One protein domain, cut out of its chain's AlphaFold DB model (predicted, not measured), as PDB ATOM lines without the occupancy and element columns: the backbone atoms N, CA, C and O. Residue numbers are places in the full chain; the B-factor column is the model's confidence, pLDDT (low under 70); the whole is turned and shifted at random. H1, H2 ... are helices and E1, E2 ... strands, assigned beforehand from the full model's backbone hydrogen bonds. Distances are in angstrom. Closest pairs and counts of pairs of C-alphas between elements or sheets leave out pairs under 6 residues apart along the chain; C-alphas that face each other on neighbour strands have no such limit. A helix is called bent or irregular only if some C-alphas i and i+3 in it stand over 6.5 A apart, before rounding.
ATOM      1  N   ASN A  10     156.752 133.773 231.787       89.38
ATOM      2  CA  ASN A  10     158.093 133.898 232.351       89.38
ATOM      3  C   ASN A  10     158.481 135.375 232.510       89.38
ATOM      4  O   ASN A  10     158.991 135.753 233.550       89.38
ATOM      5  N   ILE A  11     158.116 136.241 231.554       92.88
ATOM      6  CA  ILE A  11     158.379 137.690 231.636       92.88
ATOM      7  C   ILE A  11     157.717 138.295 232.881       92.88
ATOM      8  O   ILE A  11     158.350 139.049 233.618       92.88
ATOM      9  N   SER A  12     156.455 137.950 233.146       91.50
ATOM     10  CA  SER A  12     155.736 138.450 234.323       91.50
ATOM     11  C   SER A  12     156.343 137.943 235.629       91.50
ATOM     12  O   SER A  12     156.509 138.711 236.577       91.50
ATOM     13  N   THR A  13     156.682 136.655 235.694       91.88
ATOM     14  CA  THR A  13     157.260 136.069 236.907       91.88
ATOM     15  C   THR A  13     158.677 136.566 237.168       91.88
ATOM     16  O   THR A  13     159.019 136.822 238.320       91.88
ATOM     17  N   ASP A  14     159.468 136.777 236.116       91.56
ATOM     18  CA  ASP A  14     160.822 137.320 236.207       91.56
ATOM     19  C   ASP A  14     160.785 138.779 236.660       91.56
ATOM     20  O   ASP A  14     161.551 139.170 237.536       91.56
ATOM     21  N   PHE A  15     159.836 139.578 236.158       94.06
ATOM     22  CA  PHE A  15     159.642 140.944 236.639       94.06
ATOM     23  C   PHE A  15     159.355 140.977 238.145       94.06
ATOM     24  O   PHE A  15     160.004 141.718 238.882       94.06
ATOM     25  N   ILE A  16     158.424 140.151 238.630       92.94
ATOM     26  CA  ILE A  16     158.093 140.088 240.061       92.94
ATOM     27  C   ILE A  16     159.305 139.609 240.874       92.94
ATOM     28  O   ILE A  16     159.655 140.222 241.886       92.94
ATOM     29  N   GLY A  17     159.963 138.539 240.427       92.50
ATOM     30  CA  GLY A  17     161.123 137.966 241.103       92.50
ATOM     31  C   GLY A  17     162.291 138.946 241.192       92.50
ATOM     32  O   GLY A  17     162.810 139.201 242.277       92.50
ATOM     33  N   GLU A  18     162.685 139.545 240.072       91.12
ATOM     34  CA  GLU A  18     163.864 140.408 240.012       91.12
ATOM     35  C   GLU A  18     163.612 141.824 240.525       91.12
ATOM     36  O   GLU A  18     164.490 142.394 241.172       91.12
ATOM     37  N   ARG A  19     162.445 142.413 240.232       93.69
ATOM     38  CA  ARG A  19     162.180 143.838 240.503       93.69
ATOM     39  C   ARG A  19     161.439 144.097 241.802       93.69
ATOM     40  O   ARG A  19     161.628 145.167 242.370       93.69
ATOM     41  N   ILE A  20     160.612 143.160 242.266       94.31
ATOM     42  CA  ILE A  20     159.801 143.349 243.478       94.31
ATOM     43  C   ILE A  20     160.422 142.608 244.660       94.31
ATOM     44  O   ILE A  20     160.618 143.186 245.725       94.31
ATOM     45  N   LEU A  21     160.737 141.324 244.482       93.31
ATOM     46  CA  LEU A  21     161.228 140.476 245.571       93.31
ATOM     47  C   LEU A  21     162.751 140.528 245.720       93.31
ATOM     48  O   LEU A  21     163.261 140.391 246.833       93.31
ATOM     49  N   GLY A  22     163.473 140.737 244.620       90.25
ATOM     50  CA  GLY A  22     164.925 140.623 244.556       90.25
ATOM     51  C   GLY A  22     165.383 139.167 244.427       90.25
ATOM     52  O   GLY A  22     164.773 138.247 244.976       90.25
ATOM     53  N   ARG A  23     166.498 138.957 243.714       84.88
ATOM     54  CA  ARG A  23     167.016 137.628 243.318       84.88
ATOM     55  C   ARG A  23     167.218 136.643 244.473       84.88
ATOM     56  O   ARG A  23     166.982 135.450 244.319       84.88
ATOM     57  N   GLU A  24     167.594 137.140 245.644       89.19
ATOM     58  CA  GLU A  24     167.782 136.333 246.856       89.19
ATOM     59  C   GLU A  24     166.472 135.679 247.335       89.19
ATOM     60  O   GLU A  24     166.485 134.567 247.863       89.19
ATOM     61  N   ASN A  25     165.325 136.331 247.109       91.62
ATOM     62  CA  ASN A  25     164.032 135.954 247.684       91.62
ATOM     63  C   ASN A  25     163.166 135.080 246.770       91.62
ATOM     64  O   ASN A  25     162.062 134.718 247.178       91.62
ATOM     65  N   PHE A  26     163.614 134.733 245.563       92.62
ATOM     66  CA  PHE A  26     162.852 133.836 244.697       92.62
ATOM     67  C   PHE A  26     163.688 132.684 244.142       92.62
ATOM     68  O   PHE A  26     164.921 132.733 244.108       92.62
ATOM     69  N   LEU A  27     162.988 131.618 243.762       90.75
ATOM     70  CA  LEU A  27     163.508 130.482 243.015       90.75
ATOM     71  C   LEU A  27     162.613 130.280 241.793       90.75
ATOM     72  O   LEU A  27     161.394 130.228 241.924       90.75
ATOM     73  N   SER A  28     163.220 130.151 240.620       90.62
ATOM     74  CA  SER A  28     162.549 129.743 239.387       90.62
ATOM     75  C   SER A  28     163.242 128.484 238.884       90.62
ATOM     76  O   SER A  28     164.458 128.488 238.702       90.62
ATOM     77  N   THR A  29     162.498 127.394 238.728       89.12
ATOM     78  CA  THR A  29     163.028 126.102 238.271       89.12
ATOM     79  C   THR A  29     162.003 125.383 237.407       89.12
ATOM     80  O   THR A  29     160.802 125.603 237.543       89.12
ATOM     81  N   THR A  30     162.472 124.523 236.511       86.44
ATOM     82  CA  THR A  30     161.635 123.580 235.755       86.44
ATOM     83  C   THR A  30     161.639 122.181 236.364       86.44
ATOM     84  O   THR A  30     160.809 121.340 236.020       86.44
ATOM     85  N   ARG A  31     162.566 121.918 237.291       84.62
ATOM     86  CA  ARG A  31     162.772 120.608 237.897       84.62
ATOM     87  C   ARG A  31     161.991 120.530 239.196       84.62
ATOM     88  O   ARG A  31     162.282 121.226 240.165       84.62
ATOM     89  N   LEU A  32     161.014 119.634 239.230       81.75
ATOM     90  CA  LEU A  32     160.200 119.404 240.419       81.75
ATOM     91  C   LEU A  32     161.035 118.979 241.634       81.75
ATOM     92  O   LEU A  32     160.756 119.389 242.754       81.75
ATOM     93  N   GLU A  33     162.069 118.171 241.417       80.56
ATOM     94  CA  GLU A  33     162.947 117.653 242.473       80.56
ATOM     95  C   GLU A  33     163.686 118.751 243.256       80.56
ATOM     96  O   GLU A  33     163.990 118.552 244.431       80.56
ATOM     97  N   ASP A  34     163.890 119.933 242.663       81.44
ATOM     98  CA  ASP A  34     164.454 121.095 243.362       81.44
ATOM     99  C   ASP A  34     163.477 121.655 244.418       81.44
ATOM    100  O   ASP A  34     163.901 122.286 245.390       81.44
ATOM    101  N   VAL A  35     162.171 121.423 244.230       83.69
ATOM    102  CA  VAL A  35     161.083 121.884 245.106       83.69
ATOM    103  C   VAL A  35     160.572 120.783 246.034       83.69
ATOM    104  O   VAL A  35     160.175 121.082 247.153       83.69
ATOM    105  N   MET A  36     160.558 119.529 245.575       78.12
ATOM    106  CA  MET A  36     159.987 118.382 246.297       78.12
ATOM    107  C   MET A  36     161.041 117.437 246.896       78.12
ATOM    108  O   MET A  36     160.698 116.439 247.527       78.12
ATOM    109  N   GLY A  37     162.333 117.702 246.683       72.12
ATOM    110  CA  GLY A  37     163.413 116.865 247.196       72.12
ATOM    111  C   GLY A  37     163.503 116.867 248.727       72.12
ATOM    112  O   GLY A  37     163.194 117.852 249.388       72.12
ATOM    113  N   ARG A  38     164.032 115.777 249.306       66.50
ATOM    114  CA  ARG A  38     164.117 115.529 250.768       66.50
ATOM    115  C   ARG A  38     164.673 116.670 251.629       66.50
ATOM    116  O   ARG A  38     164.437 116.671 252.832       66.50
ATOM    117  N   PHE A  39     165.432 117.598 251.052       63.78
ATOM    118  CA  PHE A  39     166.106 118.654 251.802       63.78
ATOM    119  C   PHE A  39     165.546 120.061 251.578       63.78
ATOM    120  O   PHE A  39     165.982 120.954 252.301       63.78
ATOM    121  N   ASN A  40     164.610 120.275 250.634       73.25
ATOM    122  CA  ASN A  40     163.947 121.561 250.325       73.25
ATOM    123  C   ASN A  40     164.865 122.803 250.399       73.25
ATOM    124  O   ASN A  40     164.424 123.920 250.672       73.25
ATOM    125  N   ALA A  41     166.168 122.618 250.180       79.12
ATOM    126  CA  ALA A  41     167.176 123.603 250.546       79.12
ATOM    127  C   ALA A  41     167.145 124.787 249.581       79.12
ATOM    128  O   ALA A  41     167.280 125.928 250.009       79.12
ATOM    129  N   ALA A  42     166.880 124.513 248.301       81.38
ATOM    130  CA  ALA A  42     166.682 125.530 247.273       81.38
ATOM    131  C   ALA A  42     165.437 126.397 247.539       81.38
ATOM    132  O   ALA A  42     165.392 127.567 247.163       81.38
ATOM    133  N   VAL A  43     164.441 125.817 248.211       87.00
ATOM    134  CA  VAL A  43     163.155 126.428 248.561       87.00
ATOM    135  C   VAL A  43     163.262 127.257 249.845       87.00
ATOM    136  O   VAL A  43     162.525 128.223 250.056       87.00
ATOM    137  N   ARG A  44     164.193 126.884 250.729       85.88
ATOM    138  CA  ARG A  44     164.386 127.516 252.033       85.88
ATOM    139  C   ARG A  44     164.719 129.000 251.872       85.88
ATOM    140  O   ARG A  44     165.541 129.383 251.048       85.88
ATOM    141  N   ALA A  45     164.089 129.826 252.709       87.19
ATOM    142  CA  ALA A  45     164.235 131.284 252.717       87.19
ATOM    143  C   ALA A  45     163.795 132.001 251.422       87.19
ATOM    144  O   ALA A  45     163.968 133.214 251.307       87.19
ATOM    145  N   LYS A  46     163.166 131.294 250.472       92.00
ATOM    146  CA  LYS A  46     162.521 131.910 249.309       92.00
ATOM    147  C   LYS A  46     161.096 132.321 249.663       92.00
ATOM    148  O   LYS A  46     160.354 131.575 250.294       92.00
ATOM    149  N   LYS A  47     160.713 133.525 249.245       92.50
ATOM    150  CA  LYS A  47     159.357 134.076 249.380       92.50
ATOM    151  C   LYS A  47     158.461 133.689 248.207       92.50
ATOM    152  O   LYS A  47     157.250 133.607 248.374       92.50
ATOM    153  N   LEU A  48     159.050 133.463 247.032       92.25
ATOM    154  CA  LEU A  48     158.346 133.024 245.831       92.25
ATOM    155  C   LEU A  48     159.093 131.864 245.175       92.25
ATOM    156  O   LEU A  48     160.286 131.967 244.900       92.25
ATOM    157  N   ILE A  49     158.373 130.781 244.896       91.00
ATOM    158  CA  ILE A  49     158.880 129.646 244.126       91.00
ATOM    159  C   ILE A  49     158.020 129.516 242.882       91.00
ATOM    160  O   ILE A  49     156.798 129.396 242.967       91.00
ATOM    161  N   ILE A  50     158.666 129.573 241.728       90.38
ATOM    162  CA  ILE A  50     158.044 129.423 240.423       90.38
ATOM    163  C   ILE A  50     158.510 128.091 239.860       90.38
ATOM    164  O   ILE A  50     159.702 127.877 239.637       90.38
ATOM    165  N   LEU A  51     157.551 127.205 239.627       89.50
ATOM    166  CA  LEU A  51     157.777 125.943 238.949       89.50
ATOM    167  C   LEU A  51     157.332 126.098 237.488       89.50
ATOM    168  O   LEU A  51     156.149 125.987 237.161       89.50
ATOM    169  N   ASN A  52     158.282 126.445 236.627       85.88
ATOM    170  CA  ASN A  52     158.041 126.717 235.217       85.88
ATOM    171  C   ASN A  52     157.959 125.429 234.409       85.88
ATOM    172  O   ASN A  52     158.641 124.459 234.708       85.88
ATOM    173  N   GLU A  53     157.129 125.441 233.365       81.00
ATOM    174  CA  GLU A  53     157.047 124.357 232.370       81.00
ATOM    175  C   GLU A  53     156.836 122.951 232.960       81.00
ATOM    176  O   GLU A  53     157.021 121.946 232.282       81.00
ATOM    177  N   CYS A  54     156.389 122.869 234.216       78.38
ATOM    178  CA  CYS A  54     156.113 121.606 234.861       78.38
ATOM    179  C   CYS A  54     154.774 121.083 234.360       78.38
ATOM    180  O   CYS A  54     153.694 121.559 234.731       78.38
ATOM    181  N   ASP A  55     154.862 120.102 233.470       75.06
ATOM    182  CA  ASP A  55     153.722 119.332 233.009       75.06
ATOM    183  C   ASP A  55     153.386 118.248 234.034       75.06
ATOM    184  O   ASP A  55     153.595 117.063 233.813       75.06
ATOM    185  N   MET A  56     152.922 118.682 235.204       75.00
ATOM    186  CA  MET A  56     152.419 117.783 236.229       75.00
ATOM    187  C   MET A  56     150.903 117.913 236.318       75.00
ATOM    188  O   MET A  56     150.342 119.012 236.402       75.00
ATOM    189  N   SER A  57     150.217 116.780 236.270       72.94
ATOM    190  CA  SER A  57     148.796 116.695 236.576       72.94
ATOM    191  C   SER A  57     148.568 116.772 238.089       72.94
ATOM    192  O   SER A  57     149.429 116.423 238.894       72.94
ATOM    193  N   GLY A  58     147.365 117.178 238.509       69.81
ATOM    194  CA  GLY A  58     147.028 117.226 239.938       69.81
ATOM    195  C   GLY A  58     147.164 115.872 240.651       69.81
ATOM    196  O   GLY A  58     147.481 115.836 241.835       69.81
TER     197      GLY A  58
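This is residues 10 to 58 of the 66 residues of an uncharacterized protein of Rhizophagus irregularis (strain DAOM 181602 / DAOM 197198 / MUCL 43194) (UniProt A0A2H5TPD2). A small ribbon of two parallel strands, E1 and E2, makes the middle, with the helix H1 on one side and the short helix H2 on the other. A wide loop leads from H2 back to E2; its residues 37 to 41, with Met 36 of H2, stand free. The printed part has 49 residues, with two named helices and two named strands in the order H1, E1, H2, E2; the class is mixed, helices and strands, though under half of the residues are in named elements. It is compact, with a radius of gyration of the C-alphas of 11.1 A and spans of 29 by 23 by 14 A.

E1, residues 26 to 29, and E2, residues 48 to 51, are parallel neighbours at 6 degrees. N 27 and O 48 are within hydrogen-bond range at 3.0 A, as are N 50 and O 27 at 2.8 A. With H2, residues 33 to 36, they form a strand-helix-strand unit, two parallel neighbour strands with a helix between them in the chain, and its crossover is right-handed. E1 and H2 are near each other, with 5 pairs of C-alphas within 10 A. The closest C-alphas of E2 and H1, residues 10 to 21, are those of Leu 48 and Gly 17, 7.4 A apart. The closest of E1 and H1 are those of Phe 26 and Gly 17, at 5.7 A. H1 and H2 are apart. In H1, 7 of 8 O i to N i+4 pairs are within hydrogen-bond range; H2 is too short for such a pair, and its one O i to N i+3 pair is not within range.

E1 measures 10.1 A from first to last C-alpha, E2 9.9 A, H1 15.1 A and H2 4.9 A. C-alpha 10, where H1 begins, is at (158.093, 133.898, 232.351), and C-alpha 51, where E2 ends, is at (157.777, 125.943, 238.949). H1 is neither bent nor irregular, but only just: C-alphas 18 and 21 are 6.2 A apart.

The two C-alphas farthest apart are those of Arg 19 and Gly 58, 30.6 A. The printed part has no cut. The links H1 to E1 and E1 to H2 are tight, and H2 to E2, with 11 residues, is long. The mean pLDDT of the printed part is 85.4; residues 38 to 39 and 58 are under 70.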